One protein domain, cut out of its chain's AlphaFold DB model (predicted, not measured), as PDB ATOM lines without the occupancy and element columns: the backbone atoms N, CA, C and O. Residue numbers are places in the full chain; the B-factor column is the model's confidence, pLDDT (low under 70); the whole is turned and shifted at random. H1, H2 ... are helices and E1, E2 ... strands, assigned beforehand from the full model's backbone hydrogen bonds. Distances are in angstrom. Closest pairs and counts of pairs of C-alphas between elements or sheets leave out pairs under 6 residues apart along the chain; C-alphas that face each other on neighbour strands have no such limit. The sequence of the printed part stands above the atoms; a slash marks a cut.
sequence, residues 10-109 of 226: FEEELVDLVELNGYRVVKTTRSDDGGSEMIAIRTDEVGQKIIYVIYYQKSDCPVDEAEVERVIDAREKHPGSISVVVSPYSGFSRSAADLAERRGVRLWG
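AT A GLANCE: This is residues 10 to 109 of the 226 residues of the protein "Mrr_cat domain-containing protein" of Methanosaeta harundinacea (UniProt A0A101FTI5). One twisted sheet of five strands makes the middle layer, with H1 over one face at the E1 and E2 part and H2 over the opposite face at the E3 and E4 part. H3 lies side by side with H2, near the edge strand E5, and the long hairpin of E2 and E3 runs along the longest axis of the domain. The printed part has 100 residues with three named helices and five named strands, in the order H1, E1, E2, E3, H2, E4, H3, E5. The sheet runs E1, E2, E3, E4, E5 and is mixed; the class is mixed, helices and strands. The whole is compact, with a radius of gyration of the C-alphas of 13.2 A and spans of 37 by 28 by 23 A.

IN THESE COORDINATES: H1 is residues 10 to 20, 14.7 A long, and begins at C-alpha 10, (239.256, 149.584, 160.029). E1 is residues 24 to 27, 10.1 A. E2, residues 36 to 43, spans 23.1 A and ends at C-alpha 43, (220.209, 134.508, 166.015). E3 is residues 49 to 56, 22.0 A. H2 is residues 65 to 75, 15.2 A; E4 is residues 82 to 86, 12.9 A; H3 is residues 94 to 103, 14.3 A. E5, residues 106 to 108, 6.6 A, ends at C-alpha 108, (239.227, 136.225, 158.166).

HOW THE PARTS SIT: E1, E2 and E3 form a meander, each strand the antiparallel neighbour of the one before, with hairpins E1 and E2, and E2 and E3. N 26 and O 39 are 2.8 A apart, and N 40 and O 52 are 2.8 A apart, both within hydrogen-bond range. E3 and E4 are parallel at 29 degrees, with N 55 and O 84 at 2.8 A; E4 and E5 are parallel at 28 degrees, with N 108 and O 85 at 2.8 A. E3, H2, E4 and E4, H3, E5 are strand-helix-strand units, two parallel neighbour strands with a helix between, each with a right-handed crossover. The domain has three layers, helices on both faces of a sheet: H2 and H3 on one face, H1 on the other. H1 lies over E2 at a height over the sheet of 8.9 A and runs along the strands, at 4 degrees to E2 on the local plane; the closest C-alphas of H1 and E2 are those of Val 18 and Ala 40, 7.4 A apart. H2 lies over E3 and E4 at a height of 9.5 A, slantwise to the strands, at 36 degrees to E3 on the local plane; the closest C-alphas of H2 and E4 are those of Arg 75 and Ser 83, 6.5 A apart. H2 and H3 touch at a shallow tilt of 23 degrees, the same way, with the closest C-alphas, Glu 65 and Ala 96, 4.4 A apart. H1 is apart from H2 and H3. In H1, H2 and H3 every O i to N i+4 pair is within hydrogen-bond range.

THE WHOLE: The two C-alphas farthest apart are those of Val 46 and Cys 61, 40.0 A. The printed part has no cut and no long link. The mean pLDDT of the printed part is 81.9; residues 28 to 36, of which 36 belongs to E2, and residues 58 to 59 are under 70.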
ATOM      1  N   PHE A  10     239.722 150.903 160.476       76.44
ATOM      2  CA  PHE A  10     239.256 149.584 160.029       76.44
ATOM      3  C   PHE A  10     238.506 148.814 161.122       76.44
ATOM      4  O   PHE A  10     237.603 148.052 160.814       76.44
ATOM      5  N   GLU A  11     238.832 149.021 162.397       78.31
ATOM      6  CA  GLU A  11     238.097 148.395 163.504       78.31
ATOM      7  C   GLU A  11     236.626 148.845 163.529       78.31
ATOM      8  O   GLU A  11     235.724 148.031 163.721       78.31
ATOM      9  N   GLU A  12     236.377 150.137 163.303       79.88
ATOM     10  CA  GLU A  12     235.025 150.692 163.190       79.88
ATOM     11  C   GLU A  12     234.338 150.213 161.910       79.88
ATOM     12  O   GLU A  12     233.203 149.747 161.975       79.88
ATOM     13  N   GLU A  13     235.051 150.207 160.777       84.81
ATOM     14  CA  GLU A  13     234.538 149.632 159.528       84.81
ATOM     15  C   GLU A  13     234.148 148.157 159.701       84.81
ATOM     16  O   GLU A  13     233.110 147.724 159.208       84.81
ATOM     17  N   LEU A  14     234.960 147.370 160.409       86.06
ATOM     18  CA  LEU A  14     234.711 145.954 160.653       86.06
ATOM     19  C   LEU A  14     233.449 145.754 161.492       86.06
ATOM     20  O   LEU A  14     232.648 144.879 161.171       86.06
ATOM     21  N   VAL A  15     233.248 146.574 162.526       86.56
ATOM     22  CA  VAL A  15     232.014 146.555 163.325       86.56
ATOM     23  C   VAL A  15     230.813 146.839 162.438       86.56
ATOM     24  O   VAL A  15     229.898 146.019 162.391       86.56
ATOM     25  N   ASP A  16     230.861 147.919 161.659       85.94
ATOM     26  CA  ASP A  16     229.784 148.285 160.742       85.94
ATOM     27  C   ASP A  16     229.507 147.166 159.727       85.94
ATOM     28  O   ASP A  16     228.356 146.814 159.463       85.94
ATOM     29  N   LEU A  17     230.552 146.561 159.157       88.50
ATOM     30  CA  LEU A  17     230.422 145.462 158.199       88.50
ATOM     31  C   LEU A  17     229.764 144.236 158.827       88.50
ATOM     32  O   LEU A  17     228.892 143.624 158.200       88.50
ATOM     33  N   VAL A  18     230.167 143.866 160.039       89.31
ATOM     34  CA  VAL A  18     229.604 142.723 160.762       89.31
ATOM     35  C   VAL A  18     228.145 143.002 161.135       89.31
ATOM     36  O   VAL A  18     227.279 142.159 160.881       89.31
ATOM     37  N   GLU A  19     227.828 144.204 161.616       89.25
ATOM     38  CA  GLU A  19     226.455 144.607 161.929       89.25
ATOM     39  C   GLU A  19     225.545 144.615 160.696       89.25
ATOM     40  O   GLU A  19     224.464 144.020 160.696       89.25
ATOM     41  N   LEU A  20     226.007 145.191 159.584       87.50
ATOM     42  CA  LEU A  20     225.275 145.210 158.314       87.50
ATOM     43  C   LEU A  20     225.096 143.805 157.709       87.50
ATOM     44  O   LEU A  20     224.182 143.568 156.907       87.50
ATOM     45  N   ASN A  21     225.921 142.838 158.117       88.06
ATOM     46  CA  ASN A  21     225.729 141.432 157.778       88.06
ATOM     47  C   ASN A  21     224.656 140.729 158.632       88.06
ATOM     48  O   ASN A  21     224.276 139.607 158.292       88.06
ATOM     49  N   GLY A  22     224.062 141.411 159.616       85.06
ATOM     50  CA  GLY A  22     222.944 140.917 160.428       85.06
ATOM     51  C   GLY A  22     223.362 140.368 161.790       85.06
ATOM     52  O   GLY A  22     222.623 139.583 162.382       85.06
ATOM     53  N   TYR A  23     224.546 140.745 162.265       88.69
ATOM     54  CA  TYR A  23     225.021 140.428 163.607       88.69
ATOM     55  C   TYR A  23     224.773 141.620 164.532       88.69
ATOM     56  O   TYR A  23     224.716 142.763 164.097       88.69
ATOM     57  N   ARG A  24     224.650 141.362 165.827       86.81
ATOM     58  CA  ARG A  24     224.740 142.383 166.866       86.81
ATOM     59  C   ARG A  24     226.149 142.348 167.436       86.81
ATOM     60  O   ARG A  24     226.557 141.297 167.927       86.81
ATOM     61  N   VAL A  25     226.868 143.463 167.390       86.25
ATOM     62  CA  VAL A  25     228.247 143.535 167.883       86.25
ATOM     63  C   VAL A  25     228.281 144.174 169.271       86.25
ATOM     64  O   VAL A  25     227.579 145.141 169.555       86.25
ATOM     65  N   VAL A  26     229.094 143.610 170.159       83.94
ATOM     66  CA  VAL A  26     229.447 144.177 171.461       83.94
ATOM     67  C   VAL A  26     230.967 144.261 171.508       83.94
ATOM     68  O   VAL A  26     231.642 143.235 171.491       83.94
ATOM     69  N   LYS A  27     231.514 145.478 171.535       74.06
ATOM     70  CA  LYS A  27     232.957 145.686 171.715       74.06
ATOM     71  C   LYS A  27     233.325 145.381 173.166       74.06
ATOM     72  O   LYS A  27     232.668 145.904 174.069       74.06
ATOM     73  N   THR A  28     234.344 144.556 173.397       67.44
ATOM     74  CA  THR A  28     234.951 144.423 174.726       67.44
ATOM     75  C   THR A  28     236.081 145.447 174.855       67.44
ATOM     76  O   THR A  28     236.597 145.966 173.863       67.44
ATOM     77  N   THR A  29     236.371 145.874 176.084       55.53
ATOM     78  CA  THR A  29     237.348 146.937 176.357       55.53
ATOM     79  C   THR A  29     238.715 146.562 175.777       55.53
ATOM     80  O   THR A  29     239.120 145.406 175.876       55.53
ATOM     81  N   ARG A  30     239.418 147.537 175.180       52.09
ATOM     82  CA  ARG A  30     240.761 147.357 174.601       52.09
ATOM     83  C   ARG A  30     241.686 146.628 175.576       52.09
ATOM     84  O   ARG A  30     241.816 147.063 176.718       52.09
ATOM     85  N   SER A  31     242.330 145.564 175.101       51.84
ATOM     86  CA  SER A  31     243.475 144.977 175.795       51.84
ATOM     87  C   SER A  31     244.686 145.905 175.657       51.84
ATOM     88  O   SER A  31     244.847 146.569 174.625       51.84
ATOM     89  N   ASP A  32     245.533 145.958 176.687       39.91
ATOM     90  CA  ASP A  32     246.784 146.739 176.695       39.91
ATOM     91  C   ASP A  32     247.780 146.271 175.608       39.91
ATOM     92  O   ASP A  32     248.717 146.986 175.253       39.91
ATOM     93  N   ASP A  33     247.514 145.108 175.009       48.81
ATOM     94  CA  ASP A  33     248.367 144.394 174.059       48.81
ATOM     95  C   ASP A  33     248.113 144.822 172.595       48.81
ATOM     96  O   ASP A  33     248.755 144.335 171.666       48.81
ATOM     97  N   GLY A  34     247.169 145.743 172.364       47.03
ATOM     98  CA  GLY A  34     246.876 146.310 171.041       47.03
ATOM     99  C   GLY A  34     245.920 145.489 170.167       47.03
ATOM    100  O   GLY A  34     245.601 145.924 169.055       47.03
ATOM    101  N   GLY A  35     245.426 144.354 170.670       54.19
ATOM    102  CA  GLY A  35     244.346 143.576 170.066       54.19
ATOM    103  C   GLY A  35     242.974 144.062 170.538       54.19
ATOM    104  O   GLY A  35     242.731 144.214 171.741       54.19
ATOM    105  N   SER A  36     242.063 144.296 169.593       60.22
ATOM    106  CA  SER A  36     240.657 144.572 169.909       60.22
ATOM    107  C   SER A  36     239.845 143.291 169.791       60.22
ATOM    108  O   SER A  36     239.824 142.652 168.738       60.22
ATOM    109  N   GLU A  37     239.160 142.937 170.873       74.38
ATOM    110  CA  GLU A  37     238.197 141.846 170.904       74.38
ATOM    111  C   GLU A  37     236.781 142.416 170.729       74.38
ATOM    112  O   GLU A  37     236.399 143.446 171.295       74.38
ATOM    113  N   MET A  38     235.982 141.765 169.888       86.50
ATOM    114  CA  MET A  38     234.563 142.068 169.756       86.50
ATOM    115  C   MET A  38     233.744 140.785 169.710       86.50
ATOM    116  O   MET A  38     234.138 139.784 169.112       86.50
ATOM    117  N   ILE A  39     232.564 140.826 170.316       86.75
ATOM    118  CA  ILE A  39     231.632 139.705 170.354       86.75
ATOM    119  C   ILE A  39     230.507 139.994 169.364       86.75
ATOM    120  O   ILE A  39     229.745 140.944 169.538       86.75
ATOM    121  N   ALA A  40     230.386 139.168 168.329       88.62
ATOM    122  CA  ALA A  40     229.319 139.253 167.343       88.62
ATOM    123  C   ALA A  40     228.294 138.139 167.575       88.62
ATOM    124  O   ALA A  40     228.604 136.951 167.541       88.62
ATOM    125  N   ILE A  41     227.044 138.527 167.799       88.56
ATOM    126  CA  ILE A  41     225.950 137.617 168.132       88.56
ATOM    127  C   ILE A  41     224.949 137.629 166.987       88.56
ATOM    128  O   ILE A  41     224.463 138.688 166.593       88.56
ATOM    129  N   ARG A  42     224.593 136.455 166.477       88.12
ATOM    130  CA  ARG A  42     223.503 136.300 165.513       88.12
ATOM    131  C   ARG A  42     222.539 135.237 165.994       88.12
ATOM    132  O   ARG A  42     222.962 134.182 166.450       88.12
ATOM    133  N   THR A  43     221.253 135.517 165.857       85.56
ATOM    134  CA  THR A  43     220.209 134.508 166.015       85.56
ATOM    135  C   THR A  43     219.913 133.923 164.641       85.56
ATOM    136  O   THR A  43     219.743 134.678 163.679       85.56
ATOM    137  N   ASP A  44     219.930 132.601 164.523       82.50
ATOM    138  CA  ASP A  44     219.538 131.926 163.290       82.50
ATOM    139  C   ASP A  44     218.008 131.899 163.108       82.50
ATOM    140  O   ASP A  44     217.248 132.414 163.931       82.50
ATOM    141  N   GLU A  45     217.552 131.319 161.999       79.75
ATOM    142  CA  GLU A  45     216.126 131.224 161.656       79.75
ATOM    143  C   GLU A  45     215.332 130.340 162.631       79.75
ATOM    144  O   GLU A  45     214.116 130.476 162.736       79.75
ATOM    145  N   VAL A  46     216.019 129.470 163.376       82.25
ATOM    146  CA  VAL A  46     215.440 128.545 164.360       82.25
ATOM    147  C   VAL A  46     215.475 129.145 165.779       82.25
ATOM    148  O   VAL A  46     215.000 128.535 166.736       82.25
ATOM    149  N   GLY A  47     216.003 130.363 165.947       79.38
ATOM    150  CA  GLY A  47     216.105 131.043 167.239       79.38
ATOM    151  C   GLY A  47     217.366 130.706 168.045       79.38
ATOM    152  O   GLY A  47     217.511 131.186 169.175       79.38
ATOM    153  N   GLN A  48     218.300 129.921 167.502       83.94
ATOM    154  CA  GLN A  48     219.561 129.587 168.155       83.94
ATOM    155  C   GLN A  48     220.532 130.768 168.081       83.94
ATOM    156  O   GLN A  48     220.772 131.364 167.030       83.94
ATOM    157  N   LYS A  49     221.131 131.100 169.227       85.94
ATOM    158  CA  LYS A  49     222.164 132.133 169.317       85.94
ATOM    159  C   LYS A  49     223.517 131.549 168.932       85.94
ATOM    160  O   LYS A  49     224.022 130.654 169.603       85.94
ATOM    161  N   ILE A  50     224.115 132.111 167.892       86.50
ATOM    162  CA  ILE A  50     225.484 131.846 167.464       86.50
ATOM    163  C   ILE A  50     226.344 133.023 167.913       86.50
ATOM    164  O   ILE A  50     226.062 134.176 167.575       86.50
ATOM    165  N   ILE A  51     227.391 132.725 168.680       88.25
ATOM    166  CA  ILE A  51     228.306 133.719 169.239       88.25
ATOM    167  C   ILE A  51     229.657 133.566 168.550       88.25
ATOM    168  O   ILE A  51     230.248 132.486 168.555       88.25
ATOM    169  N   TYR A  52     230.137 134.657 167.972       88.25
ATOM    170  CA  TYR A  52     231.475 134.794 167.421       88.25
ATOM    171  C   TYR A  52     232.291 135.696 168.338       88.25
ATOM    172  O   TYR A  52     231.824 136.773 168.706       88.25
ATOM    173  N   VAL A  53     233.504 135.270 168.671       87.88
ATOM    174  CA  VAL A  53     234.490 136.113 169.350       87.88
ATOM    175  C   VAL A  53     235.567 136.436 168.331       87.88
ATOM    176  O   VAL A  53     236.238 135.542 167.818       87.88
ATOM    177  N   ILE A  54     235.641 137.707 167.960       88.06
ATOM    178  CA  ILE A  54     236.429 138.199 166.840       88.06
ATOM    179  C   ILE A  54     237.600 138.993 167.402       88.06
ATOM    180  O   ILE A  54     237.405 140.016 168.056       88.06
ATOM    181  N   TYR A  55     238.805 138.529 167.099       86.38
ATOM    182  CA  TYR A  55     240.062 139.168 167.455       86.38
ATOM    183  C   TYR A  55     240.624 139.883 166.236       86.38
ATOM    184  O   TYR A  55     240.852 139.275 165.184       86.38
ATOM    185  N   TYR A  56     240.825 141.188 166.374       82.31
ATOM    186  CA  TYR A  56     241.414 142.012 165.334       82.31
ATOM    187  C   TYR A  56     242.901 142.233 165.599       82.31
ATOM    188  O   TYR A  56     243.267 142.870 166.590       82.31
ATOM    189  N   GLN A  57     243.737 141.753 164.674       74.69
ATOM    190  CA  GLN A  57     245.173 141.989 164.710       74.69
ATOM    191  C   GLN A  57     245.514 143.271 163.950       74.69
ATOM    192  O   GLN A  57     245.305 143.369 162.742       74.69
ATOM    193  N   LYS A  58     246.075 144.257 164.659       68.19
ATOM    194  CA  LYS A  58     246.484 145.545 164.073       68.19
ATOM    195  C   LYS A  58     247.851 145.490 163.369       68.19
ATOM    196  O   LYS A  58     248.196 146.424 162.655       68.19
ATOM    197  N   SER A  59     248.635 144.436 163.592       68.69
ATOM    198  CA  SER A  59     249.998 144.321 163.069       68.69
ATOM    199  C   SER A  59     250.039 144.196 161.541       68.69
ATOM    200  O   SER A  59     249.284 143.422 160.953       68.69
ATOM    201  N   ASP A  60     250.984 144.901 160.918       70.50
ATOM    202  CA  ASP A  60     251.297 144.780 159.487       70.50
ATOM    203  C   ASP A  60     252.062 143.480 159.158       70.50
ATOM    204  O   ASP A  60     252.265 143.146 157.990       70.50
ATOM    205  N   CYS A  61     252.474 142.717 160.177       76.69
ATOM    206  CA  CYS A  61     253.093 141.407 160.008       76.69
ATOM    207  C   CYS A  61     252.033 140.300 159.900       76.69
ATOM    208  O   CYS A  61     250.992 140.396 160.562       76.69
ATOM    209  N   PRO A  62     252.278 139.242 159.099       81.94
ATOM    210  CA  PRO A  62     251.384 138.093 159.034       81.94
ATOM    211  C   PRO A  62     251.155 137.490 160.418       81.94
ATOM    212  O   PRO A  62     252.078 137.417 161.228       81.94
ATOM    213  N   VAL A  63     249.934 137.023 160.663       84.69
ATOM    214  CA  VAL A  63     249.569 136.352 161.916       84.69
ATOM    215  C   VAL A  63     250.363 135.047 162.050       84.69
ATOM    216  O   VAL A  63     250.366 134.209 161.136       84.69
ATOM    217  N   ASP A  64     251.046 134.887 163.179       88.94
ATOM    218  CA  ASP A  64     251.837 133.710 163.534       88.94
ATOM    219  C   ASP A  64     251.052 132.735 164.430       88.94
ATOM    220  O   ASP A  64     249.890 132.964 164.770       88.94
ATOM    221  N   GLU A  65     251.667 131.598 164.763       90.06
ATOM    222  CA  GLU A  65     251.043 130.600 165.640       90.06
ATOM    223  C   GLU A  65     250.766 131.166 167.034       90.06
ATOM    224  O   GLU A  65     249.709 130.888 167.591       90.06
ATOM    225  N   ALA A  66     251.659 132.008 167.564       87.06
ATOM    226  CA  ALA A  66     251.530 132.570 168.903       87.06
ATOM    227  C   ALA A  66     250.276 133.449 169.045       87.06
ATOM    228  O   ALA A  66     249.615 133.428 170.082       87.06
ATOM    229  N   GLU A  67     249.914 134.207 168.009       84.75
ATOM    230  CA  GLU A  67     248.665 134.975 167.992       84.75
ATOM    231  C   GLU A  67     247.427 134.067 167.958       84.75
ATOM    232  O   GLU A  67     246.434 134.327 168.640       84.75
ATOM    233  N   VAL A  68     247.478 132.969 167.200       86.88
ATOM    234  CA  VAL A  68     246.380 131.992 167.161       86.88
ATOM    235  C   VAL A  68     246.248 131.265 168.502       86.88
ATOM    236  O   VAL A  68     245.127 131.044 168.953       86.88
ATOM    237  N   GLU A  69     247.354 130.941 169.175       87.81
ATOM    238  CA  GLU A  69     247.344 130.365 170.526       87.81
ATOM    239  C   GLU A  69     246.705 131.311 171.542       87.81
ATOM    240  O   GLU A  69     245.796 130.895 172.256       87.81
ATOM    241  N   ARG A  70     247.049 132.607 171.525       83.25
ATOM    242  CA  ARG A  70     246.392 133.614 172.383       83.25
ATOM    243  C   ARG A  70     244.872 133.625 172.211       83.25
ATOM    244  O   ARG A  70     244.128 133.717 173.185       83.25
ATOM    245  N   VAL A  71     244.408 133.515 170.969       84.06
ATOM    246  CA  VAL A  71     242.979 133.472 170.624       84.06
ATOM    247  C   VAL A  71     242.319 132.177 171.107       84.06
ATOM    248  O   VAL A  71     241.159 132.184 171.529       84.06
ATOM    249  N   ILE A  72     243.040 131.056 171.044       83.88
ATOM    250  CA  ILE A  72     242.578 129.764 171.563       83.88
ATOM    251  C   ILE A  72     242.460 129.819 173.085       83.88
ATOM    252  O   ILE A  72     241.429 129.412 173.610       83.88
ATOM    253  N   ASP A  73     243.449 130.367 173.780       82.06
ATOM    254  CA  ASP A  73     243.420 130.498 175.239       82.06
ATOM    255  C   ASP A  73     242.282 131.429 175.676       82.06
ATOM    256  O   ASP A  73     241.535 131.151 176.614       82.06
ATOM    257  N   ALA A  74     242.055 132.514 174.931       74.81
ATOM    258  CA  ALA A  74     240.945 133.422 175.190       74.81
ATOM    259  C   ALA A  74     239.565 132.771 174.950       74.81
ATOM    260  O   ALA A  74     238.589 133.143 175.609       74.81
ATOM    261  N   ARG A  75     239.474 131.734 174.102       75.50
ATOM    262  CA  ARG A  75     238.244 130.943 173.903       75.50
ATOM    263  C   ARG A  75     237.758 130.282 175.190       75.50
ATOM    264  O   ARG A  75     236.551 130.093 175.333       75.50
ATOM    265  N   GLU A  76     238.643 129.961 176.136       74.62
ATOM    266  CA  GLU A  76     238.240 129.396 177.432       74.62
ATOM    267  C   GLU A  76     237.297 130.333 178.204       74.62
ATOM    268  O   GLU A  76     236.410 129.871 178.922       74.62
ATOM    269  N   LYS A  77     237.406 131.652 177.987       72.88
ATOM    270  CA  LYS A  77     236.505 132.661 178.570       72.88
ATOM    271  C   LYS A  77     235.110 132.653 177.934       72.88
ATOM    272  O   LYS A  77     234.157 133.158 178.528       72.88
ATOM    273  N   HIS A  78     234.974 132.071 176.743       74.44
ATOM    274  CA  HIS A  78     233.751 132.064 175.942       74.44
ATOM    275  C   HIS A  78     233.422 130.652 175.414       74.44
ATOM    276  O   HIS A  78     233.467 130.408 174.200       74.44
ATOM    277  N   PRO A  79     233.053 129.700 176.295       76.69
ATOM    278  CA  PRO A  79     232.754 128.330 175.891       76.69
ATOM    279  C   PRO A  79     231.567 128.271 174.916       76.69
ATOM    280  O   PRO A  79     230.565 128.966 175.074       76.69
ATOM    281  N   GLY A  80     231.687 127.432 173.882       79.94
ATOM    282  CA  GLY A  80     230.663 127.274 172.838       79.94
ATOM    283  C   GLY A  80     230.641 128.380 171.775       79.94
ATOM    284  O   GLY A  80     229.841 128.303 170.844       79.94
ATOM    285  N   SER A  81     231.522 129.379 171.874       84.62
ATOM    286  CA  SER A  81     231.685 130.402 170.840       84.62
ATOM    287  C   SER A  81     232.612 129.953 169.704       84.62
ATOM    288  O   SER A  81     233.420 129.023 169.844       84.62
ATOM    289  N   ILE A  82     232.473 130.622 168.559       88.12
ATOM    290  CA  ILE A  82     233.353 130.475 167.399       88.12
ATOM    291  C   ILE A  82     234.415 131.573 167.465       88.12
ATOM    292  O   ILE A  82     234.096 132.749 167.285       88.12
ATOM    293  N   SER A  83     235.672 131.189 167.686       90.06
ATOM    294  CA  SER A  83     236.803 132.118 167.662       90.06
ATOM    295  C   SER A  83     237.185 132.474 166.228       90.06
ATOM    296  O   SER A  83     237.270 131.600 165.358       90.06
ATOM    297  N   VAL A  84     237.423 133.759 165.983       90.62
ATOM    298  CA  VAL A  84     237.792 134.305 164.677       90.62
ATOM    299  C   VAL A  84     238.999 135.219 164.825       90.62
ATOM    300  O   VAL A  84     238.988 136.097 165.682       90.62
ATOM    301  N   VAL A  85     239.997 135.070 163.956       90.12
ATOM    302  CA  VAL A  85     241.121 136.009 163.837       90.12
ATOM    303  C   VAL A  85     241.002 136.777 162.534       90.12
ATOM    304  O   VAL A  85     240.825 136.182 161.470       90.12
ATOM    305  N   VAL A  86     241.109 138.100 162.612       88.81
ATOM    306  CA  VAL A  86     240.986 139.000 161.466       88.81
ATOM    307  C   VAL A  86     242.341 139.620 161.155       88.81
ATOM    308  O   VAL A  86     242.901 140.338 161.983       88.81
ATOM    309  N   SER A  87     242.830 139.375 159.938       86.88
ATOM    310  CA  SER A  87     244.019 140.021 159.377       86.88
ATOM    311  C   SER A  87     243.708 140.516 157.960       86.88
ATOM    312  O   SER A  87     243.799 139.754 156.992       86.88
ATOM    313  N   PRO A  88     243.272 141.778 157.811       75.94
ATOM    314  CA  PRO A  88     242.802 142.290 156.525       75.94
ATOM    315  C   PRO A  88     243.937 142.556 155.524       75.94
ATOM    316  O   PRO A  88     243.688 142.495 154.317       75.94
ATOM    317  N   TYR A  89     245.154 142.836 156.009       78.25
ATOM    318  CA  TYR A  89     246.273 143.312 155.184       78.25
ATOM    319  C   TYR A  89     247.462 142.353 155.148       78.25
ATOM    320  O   TYR A  89     248.024 142.127 154.080       78.25
ATOM    321  N   SER A  90     247.848 141.787 156.291       78.62
ATOM    322  CA  SER A  90     249.090 141.020 156.414       78.62
ATOM    323  C   SER A  90     248.910 139.512 156.213       78.62
ATOM    324  O   SER A  90     249.877 138.790 155.978       78.62
ATOM    325  N   GLY A  91     247.665 139.032 156.255       85.62
ATOM    326  CA  GLY A  91     247.331 137.624 156.077       85.62
ATOM    327  C   GLY A  91     247.804 136.746 157.237       85.62
ATOM    328  O   GLY A  91     247.982 137.203 158.368       85.62
ATOM    329  N   PHE A  92     247.976 135.457 156.946       90.12
ATOM    330  CA  PHE A  92     248.291 134.422 157.928       90.12
ATOM    331  C   PHE A  92     249.493 133.613 157.458       90.12
ATOM    332  O   PHE A  92     249.588 133.253 156.281       90.12
ATOM    333  N   SER A  93     250.406 133.305 158.375       91.38
ATOM    334  CA  SER A  93     251.454 132.321 158.114       91.38
ATOM    335  C   SER A  93     250.841 130.933 157.883       91.38
ATOM    336  O   SER A  93     249.755 130.619 158.375       91.38
ATOM    337  N   ARG A  94     251.539 130.077 157.126       91.25
ATOM    338  CA  ARG A  94     251.069 128.709 156.842       91.25
ATOM    339  C   ARG A  94     250.873 127.899 158.125       91.25
ATOM    340  O   ARG A  94     249.876 127.208 158.267       91.25
ATOM    341  N   SER A  95     251.805 128.040 159.056       91.12
ATOM    342  CA  SER A  95     251.772 127.402 160.367       91.12
ATOM    343  C   SER A  95     250.572 127.875 161.203       91.12
ATOM    344  O   SER A  95     249.825 127.053 161.724       91.12
ATOM    345  N   ALA A  96     250.280 129.182 161.216       90.12
ATOM    346  CA  ALA A  96     249.073 129.718 161.851       90.12
ATOM    347  C   ALA A  96     247.775 129.196 161.212       90.12
ATOM    348  O   ALA A  96     246.816 128.900 161.923       90.12
ATOM    349  N   ALA A  97     247.738 129.062 159.882       91.75
ATOM    350  CA  ALA A  97     246.591 128.498 159.170       91.75
ATOM    351  C   ALA A  97     246.357 127.024 159.529       91.75
ATOM    352  O   ALA A  97     245.234 126.653 159.877       91.75
ATOM    353  N   ASP A  98     247.421 126.219 159.528       93.19
ATOM    354  CA  ASP A  98     247.369 124.803 159.900       93.19
ATOM    355  C   ASP A  98     246.928 124.630 161.370       93.19
ATOM    356  O   ASP A  98     246.129 123.745 161.694       93.19
ATOM    357  N   LEU A  99     247.409 125.492 162.276       91.88
ATOM    358  CA  LEU A  99     247.007 125.490 163.684       91.88
ATOM    359  C   LEU A  99     245.534 125.882 163.859       91.88
ATOM    360  O   LEU A  99     244.797 125.211 164.590       91.88
ATOM    361  N   ALA A 100     245.093 126.940 163.176       91.56
ATOM    362  CA  ALA A 100     243.718 127.417 163.235       91.56
ATOM    363  C   ALA A 100     242.727 126.350 162.749       91.56
ATOM    364  O   ALA A 100     241.721 126.102 163.417       91.56
ATOM    365  N   GLU A 101     243.045 125.656 161.652       91.94
ATOM    366  CA  GLU A 101     242.232 124.556 161.126       91.94
ATOM    367  C   GLU A 101     242.098 123.416 162.145       91.94
ATOM    368  O   GLU A 101     240.985 123.001 162.475       91.94
ATOM    369  N   ARG A 102     243.216 122.963 162.727       91.00
ATOM    370  CA  ARG A 102     243.225 121.878 163.728       91.00
ATOM    371  C   ARG A 102     242.451 122.217 164.999       91.00
ATOM    372  O   ARG A 102     241.942 121.319 165.667       91.00
ATOM    373  N   ARG A 103     242.399 123.498 165.369       87.94
ATOM    374  CA  ARG A 103     241.803 123.976 166.627       87.94
ATOM    375  C   ARG A 103     240.415 124.593 166.444       87.94
ATOM    376  O   ARG A 103     239.780 124.969 167.432       87.94
ATOM    377  N   GLY A 104     239.913 124.642 165.209       88.06
ATOM    378  CA  GLY A 104     238.587 125.165 164.880       88.06
ATOM    379  C   GLY A 104     238.471 126.686 165.002       88.06
ATOM    380  O   GLY A 104     237.383 127.192 165.278       88.06
ATOM    381  N   VAL A 105     239.574 127.413 164.815       90.31
ATOM    382  CA  VAL A 105     239.601 128.880 164.755       90.31
ATOM    383  C   VAL A 105     239.373 129.315 163.311       90.31
ATOM    384  O   VAL A 105     239.991 128.790 162.386       90.31
ATOM    385  N   ARG A 106     238.479 130.282 163.088       91.62
ATOM    386  CA  ARG A 106     238.232 130.821 161.744       91.62
ATOM    387  C   ARG A 106     239.190 131.960 161.433       91.62
ATOM    388  O   ARG A 106     239.391 132.846 162.256       91.62
ATOM    389  N   LEU A 107     239.709 131.977 160.212       91.94
ATOM    390  CA  LEU A 107     240.606 133.025 159.738       91.94
ATOM    391  C   LEU A 107     239.888 133.915 158.730       91.94
ATOM    392  O   LEU A 107     239.380 133.442 157.713       91.94
ATOM    393  N   TRP A 108     239.826 135.208 159.022       92.31
ATOM    394  CA  TRP A 108     239.227 136.225 158.166       92.31
ATOM    395  C   TRP A 108     240.330 137.082 157.562       92.31
ATOM    396  O   TRP A 108     240.792 138.062 158.148       92.31
ATOM    397  N   GLY A 109     240.765 136.665 156.376       87.75
ATOM    398  CA  GLY A 109     241.676 137.434 155.535       87.75
ATOM    399  C   GLY A 109     240.936 138.402 154.618       87.75
ATOM    400  O   GLY A 109     239.712 138.550 154.677       87.75
TER     401      GLY A 109